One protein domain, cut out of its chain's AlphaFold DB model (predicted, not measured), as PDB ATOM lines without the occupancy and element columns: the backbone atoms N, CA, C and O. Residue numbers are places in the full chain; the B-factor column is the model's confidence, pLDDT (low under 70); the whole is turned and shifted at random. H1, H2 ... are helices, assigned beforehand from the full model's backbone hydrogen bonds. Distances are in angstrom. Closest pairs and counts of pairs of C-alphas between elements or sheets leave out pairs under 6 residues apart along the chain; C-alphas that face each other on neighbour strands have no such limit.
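AT A GLANCE: This is residues 297 to 359 of the 359 residues of an uncharacterized protein of Phaeodactylibacter xiamenensis (UniProt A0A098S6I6). Two helices, H1 and H4, run loosely side by side and point the same way, and H2 crosses over one side of this pair. H3 folds back from the end of H2 and sits at the end of the body where H1 begins, while the last residues, 354 to 359, stick out at the far end of H4. The printed part has 63 residues with four named helices, H1, H2, H3 and H4 in that order, and no named strand; its class is all helix. Contacts between the helices are few, yet the whole is compact, with a radius of gyration of the C-alphas of 11.6 A and spans of 32 by 22 by 16 A.

IN THESE COORDINATES: Find C-alpha 298 at (-35.642, -36.253, 30.368); from there H1 runs through residues 298 to 307, 14.3 A from first to last C-alpha. Go on to C-alpha 313 at (-33.771, -45.565, 38.944), where H2 begins; it takes residues 313 to 326 and is 20.0 A long. H3 follows with residues 329 to 338, 13.9 A long. H4, the longest helix with 15 residues, takes residues 343 to 357 over 20.5 A and ends at C-alpha 357, (-52.045, -50.678, 34.735).

HOW THE PARTS SIT: Start at H1 and look at Leu 305 and Val 316, whose C-alphas, 6.7 A apart, are the closest of H1 and H2. These two helices only just touch, with 3 pairs of C-alphas within 8 A, and H2 does so with residue 316 alone. They stand at a steep tilt of 54 degrees, opposite ways. Farther along, residues 324 to 325 of H2 alone touch H3, again only just, with 3 pairs of C-alphas within 8 A; the closest C-alphas are those of Val 324 and Gln 332, 6.1 A apart. H2 and H3 form a helical hairpin at a steep tilt of 39 degrees, opposite ways. H3 and H1 are close but not clearly touching, the closest C-alphas being those of Asp 298 and Phe 335 at 8.0 A, and their lines are about perpendicular at 89 degrees. H3 and H4 are apart. H4 is close to H1 but not clearly touching, with C-alphas 301 and 346 the closest at 8.0 A, at a shallow tilt of 20 degrees, the same way. H4 is also close to H2 but not clearly touching: the C-alphas of Met 323 and Leu 349 are the closest at 7.6 A, at a steep tilt of 60 degrees, opposite ways. In H1, H2, H3 and H4 every backbone O i to N i+4 pair is within hydrogen-bond range.

THE WHOLE: Look at Asp 337 and Glu 359 for the two C-alphas farthest apart, 35.8 A. The printed part has no cut and ends at residue 359, the chain's last residue. The links from H1 to H2, H2 to H3 and H3 to H4 are tight. Residues 354 to 359, of which 354 to 357 belong to H4, stand free. In this model the mean pLDDT of the printed part is 90.5, and no printed residue is under 70.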
ATOM      1  N   GLU A 297     -38.151 -32.295  28.963       94.44
ATOM      2  CA  GLU A 297     -36.833 -32.697  29.452       94.44
ATOM      3  C   GLU A 297     -36.873 -34.139  29.987       94.44
ATOM      4  O   GLU A 297     -37.845 -34.557  30.612       94.44
ATOM      5  N   ASP A 298     -35.790 -34.899  29.808       94.31
ATOM      6  CA  ASP A 298     -35.642 -36.253  30.368       94.31
ATOM      7  C   ASP A 298     -35.894 -36.288  31.884       94.31
ATOM      8  O   ASP A 298     -36.497 -37.223  32.406       94.31
ATOM      9  N   GLY A 299     -35.475 -35.234  32.591       92.81
ATOM     10  CA  GLY A 299     -35.711 -35.089  34.026       92.81
ATOM     11  C   GLY A 299     -37.193 -35.036  34.398       92.81
ATOM     12  O   GLY A 299     -37.573 -35.654  35.390       92.81
ATOM     13  N   ASP A 300     -38.021 -34.366  33.594       92.44
ATOM     14  CA  ASP A 300     -39.460 -34.263  33.845       92.44
ATOM     15  C   ASP A 300     -40.162 -35.606  33.580       92.44
ATOM     16  O   ASP A 300     -40.964 -36.054  34.393       92.44
ATOM     17  N   LEU A 301     -39.797 -36.324  32.507       92.88
ATOM     18  CA  LEU A 301     -40.333 -37.670  32.252       92.88
ATOM     19  C   LEU A 301     -39.959 -38.659  33.371       92.88
ATOM     20  O   LEU A 301     -40.764 -39.505  33.760       92.88
ATOM     21  N   ARG A 302     -38.732 -38.567  33.895       93.31
ATOM     22  CA  ARG A 302     -38.292 -39.387  35.033       93.31
ATOM     23  C   ARG A 302     -39.066 -39.073  36.300       93.31
ATOM     24  O   ARG A 302     -39.404 -40.017  37.005       93.31
ATOM     25  N   ALA A 303     -39.289 -37.792  36.592       90.62
ATOM     26  CA  ALA A 303     -40.072 -37.368  37.747       90.62
ATOM     27  C   ALA A 303     -41.480 -37.962  37.665       90.62
ATOM     28  O   ALA A 303     -41.860 -38.722  38.550       90.62
ATOM     29  N   TRP A 304     -42.142 -37.792  36.520       91.25
ATOM     30  CA  TRP A 304     -43.458 -38.368  36.275       91.25
ATOM     31  C   TRP A 304     -43.500 -39.896  36.468       91.25
ATOM     32  O   TRP A 304     -44.382 -40.414  37.143       91.25
ATOM     33  N   LEU A 305     -42.522 -40.644  35.930       91.06
ATOM     34  CA  LEU A 305     -42.437 -42.102  36.136       91.06
ATOM     35  C   LEU A 305     -42.234 -42.483  37.612       91.06
ATOM     36  O   LEU A 305     -42.703 -43.538  38.035       91.06
ATOM     37  N   MET A 306     -41.525 -41.660  38.388       89.12
ATOM     38  CA  MET A 306     -41.341 -41.879  39.826       89.12
ATOM     39  C   MET A 306     -42.591 -41.544  40.639       89.12
ATOM     40  O   MET A 306     -42.799 -42.141  41.699       89.12
ATOM     41  N   ASP A 307     -43.406 -40.611  40.154       87.06
ATOM     42  CA  ASP A 307     -44.672 -40.228  40.772       87.06
ATOM     43  C   ASP A 307     -45.751 -41.301  40.584       87.06
ATOM     44  O   ASP A 307     -46.650 -41.393  41.403       87.06
ATOM     45  N   LEU A 308     -45.591 -42.213  39.616       85.94
ATOM     46  CA  LEU A 308     -46.402 -43.440  39.516       85.94
ATOM     47  C   LEU A 308     -46.085 -44.495  40.600       85.94
ATOM     48  O   LEU A 308     -46.642 -45.592  40.570       85.94
ATOM     49  N   GLY A 309     -45.142 -44.222  41.507       82.38
ATOM     50  CA  GLY A 309     -44.745 -45.128  42.592       82.38
ATOM     51  C   GLY A 309     -43.394 -45.831  42.396       82.38
ATOM     52  O   GLY A 309     -42.858 -46.402  43.351       82.38
ATOM     53  N   GLU A 310     -42.771 -45.738  41.213       86.19
ATOM     54  CA  GLU A 310     -41.475 -46.376  40.957       86.19
ATOM     55  C   GLU A 310     -40.325 -45.626  41.657       86.19
ATOM     56  O   GLU A 310     -40.046 -44.455  41.402       86.19
ATOM     57  N   ARG A 311     -39.583 -46.318  42.527       83.25
ATOM     58  CA  ARG A 311     -38.457 -45.737  43.286       83.25
ATOM     59  C   ARG A 311     -37.090 -46.220  42.819       83.25
ATOM     60  O   ARG A 311     -36.080 -45.704  43.294       83.25
ATOM     61  N   ASN A 312     -37.020 -47.197  41.918       86.25
ATOM     62  CA  ASN A 312     -35.785 -47.760  41.394       86.25
ATOM     63  C   ASN A 312     -35.353 -47.052  40.097       86.25
ATOM     64  O   ASN A 312     -35.931 -47.283  39.028       86.25
ATOM     65  N   PRO A 313     -34.254 -46.276  40.125       88.00
ATOM     66  CA  PRO A 313     -33.771 -45.565  38.944       88.00
ATOM     67  C   PRO A 313     -33.416 -46.477  37.763       88.00
ATOM     68  O   PRO A 313     -33.459 -46.033  36.619       88.00
ATOM     69  N   ASN A 314     -33.074 -47.749  38.008       88.75
ATOM     70  CA  ASN A 314     -32.737 -48.688  36.936       88.75
ATOM     71  C   ASN A 314     -33.975 -49.147  36.149       88.75
ATOM     72  O   ASN A 314     -33.871 -49.379  34.945       88.75
ATOM     73  N   GLN A 315     -35.133 -49.271  36.805       88.81
ATOM     74  CA  GLN A 315     -36.400 -49.613  36.142       88.81
ATOM     75  C   GLN A 315     -36.886 -48.430  35.298       88.81
ATOM     76  O   GLN A 315     -37.143 -48.601  34.107       88.81
ATOM     77  N   VAL A 316     -36.838 -47.212  35.855       91.44
ATOM     78  CA  VAL A 316     -37.083 -45.963  35.107       91.44
ATOM     79  C   VAL A 316     -36.162 -45.861  33.885       91.44
ATOM     80  O   VAL A 316     -36.627 -45.625  32.770       91.44
ATOM     81  N   GLN A 317     -34.857 -46.102  34.058       91.44
ATOM     82  CA  GLN A 317     -33.902 -46.083  32.947       91.44
ATOM     83  C   GLN A 317     -34.224 -47.138  31.882       91.44
ATOM     84  O   GLN A 317     -34.113 -46.849  30.697       91.44
ATOM     85  N   SER A 318     -34.648 -48.338  32.286       89.88
ATOM     86  CA  SER A 318     -34.983 -49.418  31.350       89.88
ATOM     87  C   SER A 318     -36.174 -49.055  30.459       89.88
ATOM     88  O   SER A 318     -36.150 -49.342  29.261       89.88
ATOM     89  N   VAL A 319     -37.186 -48.380  31.015       92.94
ATOM     90  CA  VAL A 319     -38.329 -47.855  30.248       92.94
ATOM     91  C   VAL A 319     -37.877 -46.775  29.269       92.94
ATOM     92  O   VAL A 319     -38.214 -46.846  28.087       92.94
ATOM     93  N   ILE A 320     -37.060 -45.823  29.725       94.25
ATOM     94  CA  ILE A 320     -36.532 -44.744  28.878       94.25
ATOM     95  C   ILE A 320     -35.682 -45.309  27.733       94.25
ATOM     96  O   ILE A 320     -35.890 -44.949  26.577       94.25
ATOM     97  N   ASP A 321     -34.773 -46.244  28.010       90.69
ATOM     98  CA  ASP A 321     -33.926 -46.870  26.989       90.69
ATOM     99  C   ASP A 321     -34.760 -47.641  25.954       90.69
ATOM    100  O   ASP A 321     -34.493 -47.571  24.746       90.69
ATOM    101  N   ALA A 322     -35.791 -48.360  26.411       89.50
ATOM    102  CA  ALA A 322     -36.717 -49.072  25.538       89.50
ATOM    103  C   ALA A 322     -37.522 -48.102  24.658       89.50
ATOM    104  O   ALA A 322     -37.633 -48.333  23.450       89.50
ATOM    105  N   MET A 323     -38.014 -47.001  25.234       93.00
ATOM    106  CA  MET A 323     -38.719 -45.939  24.518       93.00
ATOM    107  C   MET A 323     -37.814 -45.312  23.454       93.00
ATOM    108  O   MET A 323     -38.159 -45.345  22.275       93.00
ATOM    109  N   VAL A 324     -36.628 -44.822  23.838       92.50
ATOM    110  CA  VAL A 324     -35.654 -44.171  22.941       92.50
ATOM    111  C   VAL A 324     -35.285 -45.083  21.775       92.50
ATOM    112  O   VAL A 324     -35.247 -44.645  20.628       92.50
ATOM    113  N   THR A 325     -35.069 -46.374  22.037       87.75
ATOM    114  CA  THR A 325     -34.745 -47.359  20.993       87.75
ATOM    115  C   THR A 325     -35.874 -47.521  19.965       87.75
ATOM    116  O   THR A 325     -35.608 -47.859  18.808       87.75
ATOM    117  N   GLY A 326     -37.128 -47.298  20.371       83.19
ATOM    118  CA  GLY A 326     -38.311 -47.337  19.508       83.19
ATOM    119  C   GLY A 326     -38.594 -46.040  18.741       83.19
ATOM    120  O   GLY A 326     -39.419 -46.055  17.828       83.19
ATOM    121  N   LEU A 327     -37.922 -44.932  19.069       86.81
ATOM    122  CA  LEU A 327     -38.140 -43.643  18.407       86.81
ATOM    123  C   LEU A 327     -37.595 -43.624  16.972       86.81
ATOM    124  O   LEU A 327     -36.718 -44.404  16.598       86.81
ATOM    125  N   ARG A 328     -38.081 -42.675  16.164       87.00
ATOM    126  CA  ARG A 328     -37.521 -42.381  14.833       87.00
ATOM    127  C   ARG A 328     -36.128 -41.769  14.965       87.00
ATOM    128  O   ARG A 328     -35.839 -41.130  15.970       87.00
ATOM    129  N   GLU A 329     -35.293 -41.882  13.928       87.12
ATOM    130  CA  GLU A 329     -33.912 -41.359  13.960       87.12
ATOM    131  C   GLU A 329     -33.843 -39.882  14.389       87.12
ATOM    132  O   GLU A 329     -33.016 -39.524  15.218       87.12
ATOM    133  N   GLU A 330     -34.738 -39.029  13.885       87.62
ATOM    134  CA  GLU A 330     -34.785 -37.602  14.239       87.62
ATOM    135  C   GLU A 330     -35.087 -37.364  15.730       87.62
ATOM    136  O   GLU A 330     -34.475 -36.504  16.362       87.62
ATOM    137  N   ASP A 331     -35.983 -38.165  16.304       91.25
ATOM    138  CA  ASP A 331     -36.407 -38.060  17.700       91.25
ATOM    139  C   ASP A 331     -35.356 -38.697  18.640       91.25
ATOM    140  O   ASP A 331     -35.086 -38.181  19.725       91.25
ATOM    141  N   GLN A 332     -34.647 -39.738  18.183       92.25
ATOM    142  CA  GLN A 332     -33.455 -40.262  18.865       92.25
ATOM    143  C   GLN A 332     -32.324 -39.230  18.918       92.25
ATOM    144  O   GLN A 332     -31.630 -39.124  19.930       92.25
ATOM    145  N   LEU A 333     -32.117 -38.472  17.833       92.94
ATOM    146  CA  LEU A 333     -31.134 -37.386  17.796       92.94
ATOM    147  C   LEU A 333     -31.502 -36.278  18.785       92.94
ATOM    148  O   LEU A 333     -30.620 -35.795  19.492       92.94
ATOM    149  N   LEU A 334     -32.786 -35.914  18.872       93.38
ATOM    150  CA  LEU A 334     -33.271 -34.946  19.857       93.38
ATOM    151  C   LEU A 334     -32.919 -35.388  21.284       93.38
ATOM    152  O   LEU A 334     -32.319 -34.609  22.028       93.38
ATOM    153  N   PHE A 335     -33.204 -36.643  21.635       96.25
ATOM    154  CA  PHE A 335     -32.858 -37.174  22.950       96.25
ATOM    155  C   PHE A 335     -31.343 -37.223  23.175       96.25
ATOM    156  O   PHE A 335     -30.835 -36.726  24.176       96.25
ATOM    157  N   ARG A 336     -30.576 -37.767  22.230       95.56
ATOM    158  CA  ARG A 336     -29.124 -37.908  22.395       95.56
ATOM    159  C   ARG A 336     -28.417 -36.560  22.539       95.56
ATOM    160  O   ARG A 336     -27.505 -36.441  23.352       95.56
ATOM    161  N   ASP A 337     -28.820 -35.568  21.751       95.25
ATOM    162  CA  ASP A 337     -28.114 -34.291  21.671       95.25
ATOM    163  C   ASP A 337     -28.634 -33.270  22.702       95.25
ATOM    164  O   ASP A 337     -27.874 -32.394  23.116       95.25
ATOM    165  N   LYS A 338     -29.907 -33.367  23.123       95.19
ATOM    166  CA  LYS A 338     -30.542 -32.397  24.038       95.19
ATOM    167  C   LYS A 338     -31.160 -32.988  25.301       95.19
ATOM    168  O   LYS A 338     -31.565 -32.209  26.147       95.19
ATOM    169  N   GLN A 339     -31.225 -34.311  25.439       96.19
ATOM    170  CA  GLN A 339     -31.934 -35.000  26.528       96.19
ATOM    171  C   GLN A 339     -33.412 -34.589  26.608       96.19
ATOM    172  O   GLN A 339     -33.954 -34.366  27.683       96.19
ATOM    173  N   GLN A 340     -34.054 -34.477  25.443       95.62
ATOM    174  CA  GLN A 340     -35.442 -34.044  25.311       95.62
ATOM    175  C   GLN A 340     -36.272 -35.030  24.487       95.62
ATOM    176  O   GLN A 340     -35.758 -35.688  23.580       95.62
ATOM    177  N   PHE A 341     -37.576 -35.050  24.748       95.25
ATOM    178  CA  PHE A 341     -38.573 -35.842  24.036       95.25
ATOM    179  C   PHE A 341     -39.659 -34.952  23.438       95.25
ATOM    180  O   PHE A 341     -40.047 -33.937  24.018       95.25
ATOM    181  N   ASN A 342     -40.213 -35.342  22.289       95.12
ATOM    182  CA  ASN A 342     -41.479 -34.748  21.876       95.12
ATOM    183  C   ASN A 342     -42.606 -35.310  22.739       95.12
ATOM    184  O   ASN A 342     -42.670 -36.515  22.981       95.12
ATOM    185  N   MET A 343     -43.557 -34.453  23.100       95.31
ATOM    186  CA  MET A 343     -44.716 -34.876  23.886       95.31
ATOM    187  C   MET A 343     -45.551 -35.956  23.190       95.31
ATOM    188  O   MET A 343     -46.083 -36.829  23.858       95.31
ATOM    189  N   LYS A 344     -45.621 -35.951  21.849       93.94
ATOM    190  CA  LYS A 344     -46.320 -37.002  21.085       93.94
ATOM    191  C   LYS A 344     -45.813 -38.411  21.448       93.94
ATOM    192  O   LYS A 344     -46.609 -39.333  21.535       93.94
ATOM    193  N   ASP A 345     -44.501 -38.559  21.651       93.56
ATOM    194  CA  ASP A 345     -43.862 -39.853  21.893       93.56
ATOM    195  C   ASP A 345     -44.066 -40.266  23.356       93.56
ATOM    196  O   ASP A 345     -44.265 -41.441  23.658       93.56
ATOM    197  N   ILE A 346     -44.067 -39.288  24.266       94.81
ATOM    198  CA  ILE A 346     -44.400 -39.518  25.671       94.81
ATOM    199  C   ILE A 346     -45.874 -39.907  25.827       94.81
ATOM    200  O   ILE A 346     -46.163 -40.823  26.581       94.81
ATOM    201  N   GLU A 347     -46.815 -39.289  25.110       92.94
ATOM    202  CA  GLU A 347     -48.231 -39.679  25.206       92.94
ATOM    203  C   GLU A 347     -48.480 -41.115  24.733       92.94
ATOM    204  O   GLU A 347     -49.331 -41.809  25.287       92.94
ATOM    205  N   GLU A 348     -47.707 -41.603  23.757       91.12
ATOM    206  CA  GLU A 348     -47.735 -43.020  23.383       91.12
ATOM    207  C   GLU A 348     -47.261 -43.923  24.536       91.12
ATOM    208  O   GLU A 348     -47.849 -44.984  24.763       91.12
ATOM    209  N   LEU A 349     -46.239 -43.497  25.290       92.81
ATOM    210  CA  LEU A 349     -45.788 -44.177  26.507       92.81
ATOM    211  C   LEU A 349     -46.854 -44.122  27.614       92.81
ATOM    212  O   LEU A 349     -47.185 -45.163  28.178       92.81
ATOM    213  N   GLN A 350     -47.424 -42.947  27.888       92.62
ATOM    214  CA  GLN A 350     -48.478 -42.740  28.888       92.62
ATOM    215  C   GLN A 350     -49.691 -43.634  28.612       92.62
ATOM    216  O   GLN A 350     -50.167 -44.332  29.503       92.62
ATOM    217  N   ALA A 351     -50.145 -43.688  27.356       90.31
ATOM    218  CA  ALA A 351     -51.247 -44.552  26.947       90.31
ATOM    219  C   ALA A 351     -50.926 -46.042  27.136       90.31
ATOM    220  O   ALA A 351     -51.793 -46.816  27.537       90.31
ATOM    221  N   LEU A 352     -49.689 -46.467  26.853       90.75
ATOM    222  CA  LEU A 352     -49.278 -47.855  27.061       90.75
ATOM    223  C   LEU A 352     -49.226 -48.217  28.552       90.75
ATOM    224  O   LEU A 352     -49.699 -49.290  28.916       90.75
ATOM    225  N   ILE A 353     -48.697 -47.326  29.395       90.75
ATOM    226  CA  ILE A 353     -48.676 -47.499  30.854       90.75
ATOM    227  C   ILE A 353     -50.102 -47.596  31.396       90.75
ATOM    228  O   ILE A 353     -50.413 -48.560  32.087       90.75
ATOM    229  N   TYR A 354     -50.982 -46.664  31.019       88.88
ATOM    230  CA  TYR A 354     -52.385 -46.673  31.431       88.88
ATOM    231  C   TYR A 354     -53.090 -47.981  31.066       88.88
ATOM    232  O   TYR A 354     -53.792 -48.550  31.896       88.88
ATOM    233  N   ASN A 355     -52.886 -48.485  29.845       87.56
ATOM    234  CA  ASN A 355     -53.489 -49.749  29.426       87.56
ATOM    235  C   ASN A 355     -52.963 -50.932  30.247       87.56
ATOM    236  O   ASN A 355     -53.754 -51.769  30.645       87.56
ATOM    237  N   ILE A 356     -51.654 -50.997  30.518       87.38
ATOM    238  CA  ILE A 356     -51.053 -52.091  31.300       87.38
ATOM    239  C   ILE A 356     -51.489 -52.040  32.769       87.38
ATOM    240  O   ILE A 356     -51.674 -53.087  33.377       87.38
ATOM    241  N   ALA A 357     -51.632 -50.847  33.344       84.75
ATOM    242  CA  ALA A 357     -52.045 -50.678  34.735       84.75
ATOM    243  C   ALA A 357     -53.532 -50.987  34.968       84.75
ATOM    244  O   ALA A 357     -53.905 -51.374  36.070       84.75
ATOM    245  N   ASN A 358     -54.366 -50.826  33.935       81.44
ATOM    246  CA  ASN A 358     -55.812 -51.051  33.988       81.44
ATOM    247  C   ASN A 358     -56.260 -52.349  33.269       81.44
ATOM    248  O   ASN A 358     -57.456 -52.525  33.017       81.44
ATOM    249  N   GLU A 359     -55.317 -53.229  32.900       76.25
ATOM    250  CA  GLU A 359     -55.553 -54.609  32.416       76.25
ATOM    251  C   GLU A 359     -55.931 -55.544  33.574       76.25
ATOM    252  O   GLU A 359     -56.903 -56.324  33.403       76.25
TER     253      GLU A 359